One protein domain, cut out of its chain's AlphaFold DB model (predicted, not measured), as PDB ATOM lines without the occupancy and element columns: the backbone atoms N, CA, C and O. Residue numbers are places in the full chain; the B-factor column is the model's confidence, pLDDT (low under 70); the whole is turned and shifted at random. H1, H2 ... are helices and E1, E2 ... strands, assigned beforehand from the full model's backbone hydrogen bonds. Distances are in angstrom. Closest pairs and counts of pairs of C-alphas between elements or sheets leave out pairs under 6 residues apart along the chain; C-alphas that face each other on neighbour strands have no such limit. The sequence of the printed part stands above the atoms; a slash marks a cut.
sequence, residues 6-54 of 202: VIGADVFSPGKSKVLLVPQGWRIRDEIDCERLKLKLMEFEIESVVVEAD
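Overview. This is residues 6 to 54 of the 202 residues of a protein of bacterium 42_11 (UniProt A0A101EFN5). With little regular structure, this domain is one helix, H1, over a layer of mostly unnamed stretches, where residues 6 to 12 run between E1 and residues 51 to 52 in short antiparallel pairings. The printed part has 49 residues, with strand E1 and then helix H1; the class is mostly helix, though named elements hold only 16 residues. It is compact, with a radius of gyration of the C-alphas of 10.6 A, yet elongated, spanning 33 by 18 by 15 A.

Along the chain. Residues 6 to 19 hold no named element. E1 is residues 20 to 22, its C-alpha 20 at (-4.279, 23.928, 3.464). H1 is residues 31 to 43, 18.5 A long, ending at C-alpha 43 at (2.201, 35.195, -0.630).

Arrangement. Residues 6 to 7 pair antiparallel with residues 51 to 52, and residues 11 to 12 with E1. E1 pairs with no named strand. The closest C-alphas of E1 and H1, Leu 21 and Lys 40, are 7.8 A apart. Residues 30 to 35, of which 31 to 35 belong to H1, stand free. In H1 every O i to N i+4 pair is within hydrogen-bond range.

Size, cuts and confidence. The farthest C-alphas, Lys 16 and Asp 54, are 33.1 A apart. The printed part has no cut, and the link from E1 to H1 is short. The model's pLDDT is under 70 at residues 16 to 17, 32 and 54.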
ATOM      1  N   VAL A   6     -10.838  24.303 -12.487       88.88
ATOM      2  CA  VAL A   6     -10.981  23.649 -11.182       88.88
ATOM      3  C   VAL A   6      -9.606  23.267 -10.647       88.88
ATOM      4  O   VAL A   6      -8.749  22.798 -11.388       88.88
ATOM      5  N   ILE A   7      -9.360  23.468  -9.353       91.56
ATOM      6  CA  ILE A   7      -8.088  23.099  -8.722       91.56
ATOM      7  C   ILE A   7      -7.943  21.575  -8.685       91.56
ATOM      8  O   ILE A   7      -8.727  20.888  -8.032       91.56
ATOM      9  N   GLY A   8      -6.921  21.057  -9.368       83.25
ATOM     10  CA  GLY A   8      -6.711  19.618  -9.557       83.25
ATOM     11  C   GLY A   8      -6.050  18.906  -8.372       83.25
ATOM     12  O   GLY A   8      -6.062  17.680  -8.311       83.25
ATOM     13  N   ALA A   9      -5.484  19.642  -7.410       86.50
ATOM     14  CA  ALA A   9      -4.884  19.075  -6.200       86.50
ATOM     15  C   ALA A   9      -4.889  20.074  -5.036       86.50
ATOM     16  O   ALA A   9      -4.794  21.280  -5.256       86.50
ATOM     17  N   ASP A  10      -4.941  19.564  -3.803       89.38
ATOM     18  CA  ASP A  10      -4.810  20.386  -2.598       89.38
ATOM     19  C   ASP A  10      -3.505  21.197  -2.623       89.38
ATOM     20  O   ASP A  10      -2.409  20.662  -2.813       89.38
ATOM     21  N   VAL A  11      -3.623  22.499  -2.374       88.94
ATOM     22  CA  VAL A  11      -2.492  23.424  -2.306       88.94
ATOM     23  C   VAL A  11      -2.203  23.738  -0.845       88.94
ATOM     24  O   VAL A  11      -3.061  24.281  -0.150       88.94
ATOM     25  N   PHE A  12      -0.990  23.442  -0.378       88.19
ATOM     26  CA  PHE A  12      -0.560  23.685   1.004       88.19
ATOM     27  C   PHE A  12       0.511  24.775   1.084       88.19
ATOM     28  O   PHE A  12       1.273  24.979   0.142       88.19
ATOM     29  N   SER A  13       0.612  25.434   2.239       87.19
ATOM     30  CA  SER A  13       1.711  26.350   2.540       87.19
ATOM     31  C   SER A  13       3.057  25.608   2.535       87.19
ATOM     32  O   SER A  13       3.129  24.494   3.073       87.19
ATOM     33  N   PRO A  14       4.144  26.219   2.038       76.00
ATOM     34  CA  PRO A  14       5.485  25.669   2.192       76.00
ATOM     35  C   PRO A  14       5.891  25.583   3.675       76.00
ATOM     36  O   PRO A  14       5.367  26.287   4.539       76.00
ATOM     37  N   GLY A  15       6.845  24.703   3.986       77.38
ATOM     38  CA  GLY A  15       7.385  24.533   5.340       77.38
ATOM     39  C   GLY A  15       6.723  23.426   6.176       77.38
ATOM     40  O   GLY A  15       5.961  22.595   5.684       77.38
ATOM     41  N   LYS A  16       7.077  23.367   7.468       62.03
ATOM     42  CA  LYS A  16       6.755  22.229   8.357       62.03
ATOM     43  C   LYS A  16       5.281  22.142   8.771       62.03
ATOM     44  O   LYS A  16       4.827  21.052   9.098       62.03
ATOM     45  N   SER A  17       4.544  23.252   8.746       66.81
ATOM     46  CA  SER A  17       3.184  23.334   9.302       66.81
ATOM     47  C   SER A  17       2.055  23.004   8.311       66.81
ATOM     48  O   SER A  17       0.905  23.029   8.729       66.81
ATOM     49  N   LYS A  18       2.372  22.696   7.036       76.75
ATOM     50  CA  LYS A  18       1.455  22.268   5.948       76.75
ATOM     51  C   LYS A  18      -0.011  22.713   6.118       76.75
ATOM     52  O   LYS A  18      -0.907  21.887   6.283       76.75
ATOM     53  N   VAL A  19      -0.259  24.021   6.066       84.38
ATOM     54  CA  VAL A  19      -1.615  24.582   6.148       84.38
ATOM     55  C   VAL A  19      -2.281  24.479   4.780       84.38
ATOM     56  O   VAL A  19      -1.679  24.872   3.785       84.38
ATOM     57  N   LEU A  20      -3.513  23.971   4.712       86.69
ATOM     58  CA  LEU A  20      -4.279  23.928   3.464       86.69
ATOM     59  C   LEU A  20      -4.661  25.352   3.035       86.69
ATOM     60  O   LEU A  20      -5.372  26.062   3.747       86.69
ATOM     61  N   LEU A  21      -4.192  25.769   1.864       86.19
ATOM     62  CA  LEU A  21      -4.477  27.076   1.280       86.19
ATOM     63  C   LEU A  21      -5.701  27.019   0.373       86.19
ATOM     64  O   LEU A  21      -6.529  27.931   0.419       86.19
ATOM     65  N   VAL A  22      -5.805  25.980  -0.455       88.75
ATOM     66  CA  VAL A  22      -6.883  25.821  -1.436       88.75
ATOM     67  C   VAL A  22      -7.178  24.332  -1.593       88.75
ATOM     68  O   VAL A  22      -6.238  23.582  -1.863       88.75
ATOM     69  N   PRO A  23      -8.431  23.887  -1.411       89.62
ATOM     70  CA  PRO A  23      -8.776  22.482  -1.570       89.62
ATOM     71  C   PRO A  23      -8.872  22.082  -3.049       89.62
ATOM     72  O   PRO A  23      -9.264  22.887  -3.900       89.62
ATOM     73  N   GLN A  24      -8.584  20.815  -3.336       90.56
ATOM     74  CA  GLN A  24      -8.921  20.167  -4.599       90.56
ATOM     75  C   GLN A  24     -10.428  20.292  -4.873       90.56
ATOM     76  O   GLN A  24     -11.257  20.208  -3.966       90.56
ATOM     77  N   GLY A  25     -10.791  20.497  -6.138       84.38
ATOM     78  CA  GLY A  25     -12.179  20.672  -6.562       84.38
ATOM     79  C   GLY A  25     -12.709  22.097  -6.390       84.38
ATOM     80  O   GLY A  25     -13.845  22.375  -6.772       84.38
ATOM     81  N   TRP A  26     -11.911  23.026  -5.844       90.00
ATOM     82  CA  TRP A  26     -12.302  24.431  -5.789       90.00
ATOM     83  C   TRP A  26     -12.384  25.016  -7.203       90.00
ATOM     84  O   TRP A  26     -11.400  25.017  -7.943       90.00
ATOM     85  N   ARG A  27     -13.573  25.497  -7.577       87.38
ATOM     86  CA  ARG A  27     -13.857  26.061  -8.899       87.38
ATOM     87  C   ARG A  27     -13.619  27.565  -8.906       87.38
ATOM     88  O   ARG A  27     -14.157  28.283  -8.063       87.38
ATOM     89  N   ILE A  28     -12.888  28.032  -9.909       86.50
ATOM     90  CA  ILE A  28     -12.690  29.452 -10.177       86.50
ATOM     91  C   ILE A  28     -13.936  29.973 -10.897       86.50
ATOM     92  O   ILE A  28     -14.161  29.648 -12.060       86.50
ATOM     93  N   ARG A  29     -14.781  30.751 -10.213       82.62
ATOM     94  CA  ARG A  29     -16.077  31.179 -10.777       82.62
ATOM     95  C   ARG A  29     -15.949  32.378 -11.703       82.62
ATOM     96  O   ARG A  29     -16.687  32.490 -12.675       82.62
ATOM     97  N   ASP A  30     -15.031  33.275 -11.381       75.44
ATOM     98  CA  ASP A  30     -14.866  34.551 -12.057       75.44
ATOM     99  C   ASP A  30     -13.414  35.047 -11.967       75.44
ATOM    100  O   ASP A  30     -12.526  34.409 -11.394       75.44
ATOM    101  N   GLU A  31     -13.165  36.207 -12.569       73.88
ATOM    102  CA  GLU A  31     -11.837  36.815 -12.598       73.88
ATOM    103  C   GLU A  31     -11.371  37.275 -11.200       73.88
ATOM    104  O   GLU A  31     -10.172  37.393 -10.950       73.88
ATOM    105  N   ILE A  32     -12.293  37.498 -10.253       65.00
ATOM    106  CA  ILE A  32     -11.965  37.883  -8.872       65.00
ATOM    107  C   ILE A  32     -11.393  36.678  -8.123       65.00
ATOM    108  O   ILE A  32     -10.401  36.812  -7.402       65.00
ATOM    109  N   ASP A  33     -11.987  35.499  -8.310       80.31
ATOM    110  CA  ASP A  33     -11.471  34.235  -7.785       80.31
ATOM    111  C   ASP A  33     -10.059  33.944  -8.338       80.31
ATOM    112  O   ASP A  33      -9.169  33.583  -7.562       80.31
ATOM    113  N   CYS A  34      -9.813  34.194  -9.634       79.19
ATOM    114  CA  CYS A  34      -8.479  34.120 -10.251       79.19
ATOM    115  C   CYS A  34      -7.456  35.007  -9.524       79.19
ATOM    116  O   CYS A  34      -6.382  34.540  -9.145       79.19
ATOM    117  N   GLU A  35      -7.767  36.292  -9.338       74.62
ATOM    118  CA  GLU A  35      -6.831  37.250  -8.737       74.62
ATOM    119  C   GLU A  35      -6.580  36.973  -7.251       74.62
ATOM    120  O   GLU A  35      -5.434  37.002  -6.797       74.62
ATOM    121  N   ARG A  36      -7.620  36.620  -6.483       76.25
ATOM    122  CA  ARG A  36      -7.467  36.217  -5.074       76.25
ATOM    123  C   ARG A  36      -6.572  34.995  -4.932       76.25
ATOM    124  O   ARG A  36      -5.717  34.966  -4.047       76.25
ATOM    125  N   LEU A  37      -6.755  34.007  -5.806       82.25
ATOM    126  CA  LEU A  37      -5.934  32.809  -5.811       82.25
ATOM    127  C   LEU A  37      -4.478  33.140  -6.161       82.25
ATOM    128  O   LEU A  37      -3.590  32.768  -5.401       82.25
ATOM    129  N   LYS A  38      -4.218  33.910  -7.225       81.88
ATOM    130  CA  LYS A  38      -2.857  34.357  -7.584       81.88
ATOM    131  C   LYS A  38      -2.161  35.070  -6.424       81.88
ATOM    132  O   LYS A  38      -1.027  34.733  -6.098       81.88
ATOM    133  N   LEU A  39      -2.848  36.006  -5.765       70.38
ATOM    134  CA  LEU A  39      -2.307  36.741  -4.617       70.38
ATOM    135  C   LEU A  39      -1.931  35.814  -3.461       70.38
ATOM    136  O   LEU A  39      -0.858  35.977  -2.882       70.38
ATOM    137  N   LYS A  40      -2.794  34.842  -3.153       77.44
ATOM    138  CA  LYS A  40      -2.553  33.850  -2.105       77.44
ATOM    139  C   LYS A  40      -1.379  32.937  -2.455       77.44
ATOM    140  O   LYS A  40      -0.567  32.639  -1.596       77.44
ATOM    141  N   LEU A  41      -1.241  32.514  -3.709       81.94
ATOM    142  CA  LEU A  41      -0.113  31.681  -4.140       81.94
ATOM    143  C   LEU A  41       1.214  32.444  -4.086       81.94
ATOM    144  O   LEU A  41       2.200  31.909  -3.589       81.94
ATOM    145  N   MET A  42       1.223  33.710  -4.516       74.44
ATOM    146  CA  MET A  42       2.401  34.579  -4.437       74.44
ATOM    147  C   MET A  42       2.851  34.833  -2.995       74.44
ATOM    148  O   MET A  42       4.046  34.861  -2.732       74.44
ATOM    149  N   GLU A  43       1.910  35.015  -2.062       73.75
ATOM    150  CA  GLU A  43       2.201  35.195  -0.630       73.75
ATOM    151  C   GLU A  43       2.990  34.020  -0.039       73.75
ATOM    152  O   GLU A  43       3.837  34.218   0.827       73.75
ATOM    153  N   PHE A  44       2.737  32.810  -0.535       79.00
ATOM    154  CA  PHE A  44       3.402  31.585  -0.101       79.00
ATOM    155  C   PHE A  44       4.494  31.117  -1.075       79.00
ATOM    156  O   PHE A  44       4.899  29.961  -1.001       79.00
ATOM    157  N   GLU A  45       4.954  31.980  -1.988       77.88
ATOM    158  CA  GLU A  45       6.006  31.673  -2.973       77.88
ATOM    159  C   GLU A  45       5.714  30.405  -3.808       77.88
ATOM    160  O   GLU A  45       6.611  29.653  -4.188       77.88
ATOM    161  N   ILE A  46       4.435  30.145  -4.102       77.38
ATOM    162  CA  ILE A  46       3.999  28.991  -4.895       77.38
ATOM    163  C   ILE A  46       4.043  29.360  -6.379       77.38
ATOM    164  O   ILE A  46       3.232  30.148  -6.863       77.38
ATOM    165  N   GLU A  47       4.979  28.753  -7.108       74.62
ATOM    166  CA  GLU A  47       5.244  29.067  -8.519       74.62
ATOM    167  C   GLU A  47       4.157  28.566  -9.485       74.62
ATOM    168  O   GLU A  47       3.919  29.174 -10.528       74.62
ATOM    169  N   SER A  48       3.499  27.447  -9.170       76.75
ATOM    170  CA  SER A  48       2.488  26.839 -10.043       76.75
ATOM    171  C   SER A  48       1.471  26.000  -9.268       76.75
ATOM    172  O   SER A  48       1.750  25.502  -8.179       76.75
ATOM    173  N   VAL A  49       0.277  25.846  -9.845       81.94
ATOM    174  CA  VAL A  49      -0.802  24.990  -9.329       81.94
ATOM    175  C   VAL A  49      -1.421  24.183 -10.463       81.94
ATOM    176  O   VAL A  49      -1.465  24.640 -11.607       81.94
ATOM    177  N   VAL A  50      -1.907  22.985 -10.141       79.50
ATOM    178  CA  VAL A  50      -2.587  22.104 -11.096       79.50
ATOM    179  C   VAL A  50      -4.032  22.562 -11.257       79.50
ATOM    180  O   VAL A  50      -4.744  22.723 -10.264       79.50
ATOM    181  N   VAL A  51      -4.462  22.754 -12.503       86.62
ATOM    182  CA  VAL A  51      -5.848  23.082 -12.848       86.62
ATOM    183  C   VAL A  51      -6.392  22.105 -13.885       86.62
ATOM    184  O   VAL A  51      -5.679  21.708 -14.805       86.62
ATOM    185  N   GLU A  52      -7.657  21.745 -13.728       85.50
ATOM    186  CA  GLU A  52      -8.455  20.976 -14.674       85.50
ATOM    187  C   GLU A  52      -9.395  21.946 -15.396       85.50
ATOM    188  O   GLU A  52     -10.089  22.740 -14.755       85.50
ATOM    189  N   ALA A  53      -9.372  21.937 -16.729       73.31
ATOM    190  CA  ALA A  53     -10.257  22.772 -17.530       73.31
ATOM    191  C   ALA A  53     -11.641  22.121 -17.596       73.31
ATOM    192  O   ALA A  53     -11.755  20.963 -17.994       73.31
ATOM    193  N   ASP A  54     -12.675  22.869 -17.229       59.62
ATOM    194  CA  ASP A  54     -14.054  22.428 -17.403       59.62
ATOM    195  C   ASP A  54     -14.519  22.792 -18.822       59.62
ATOM    196  O   ASP A  54     -14.657  23.970 -19.165       59.62
TER     197      ASP A  54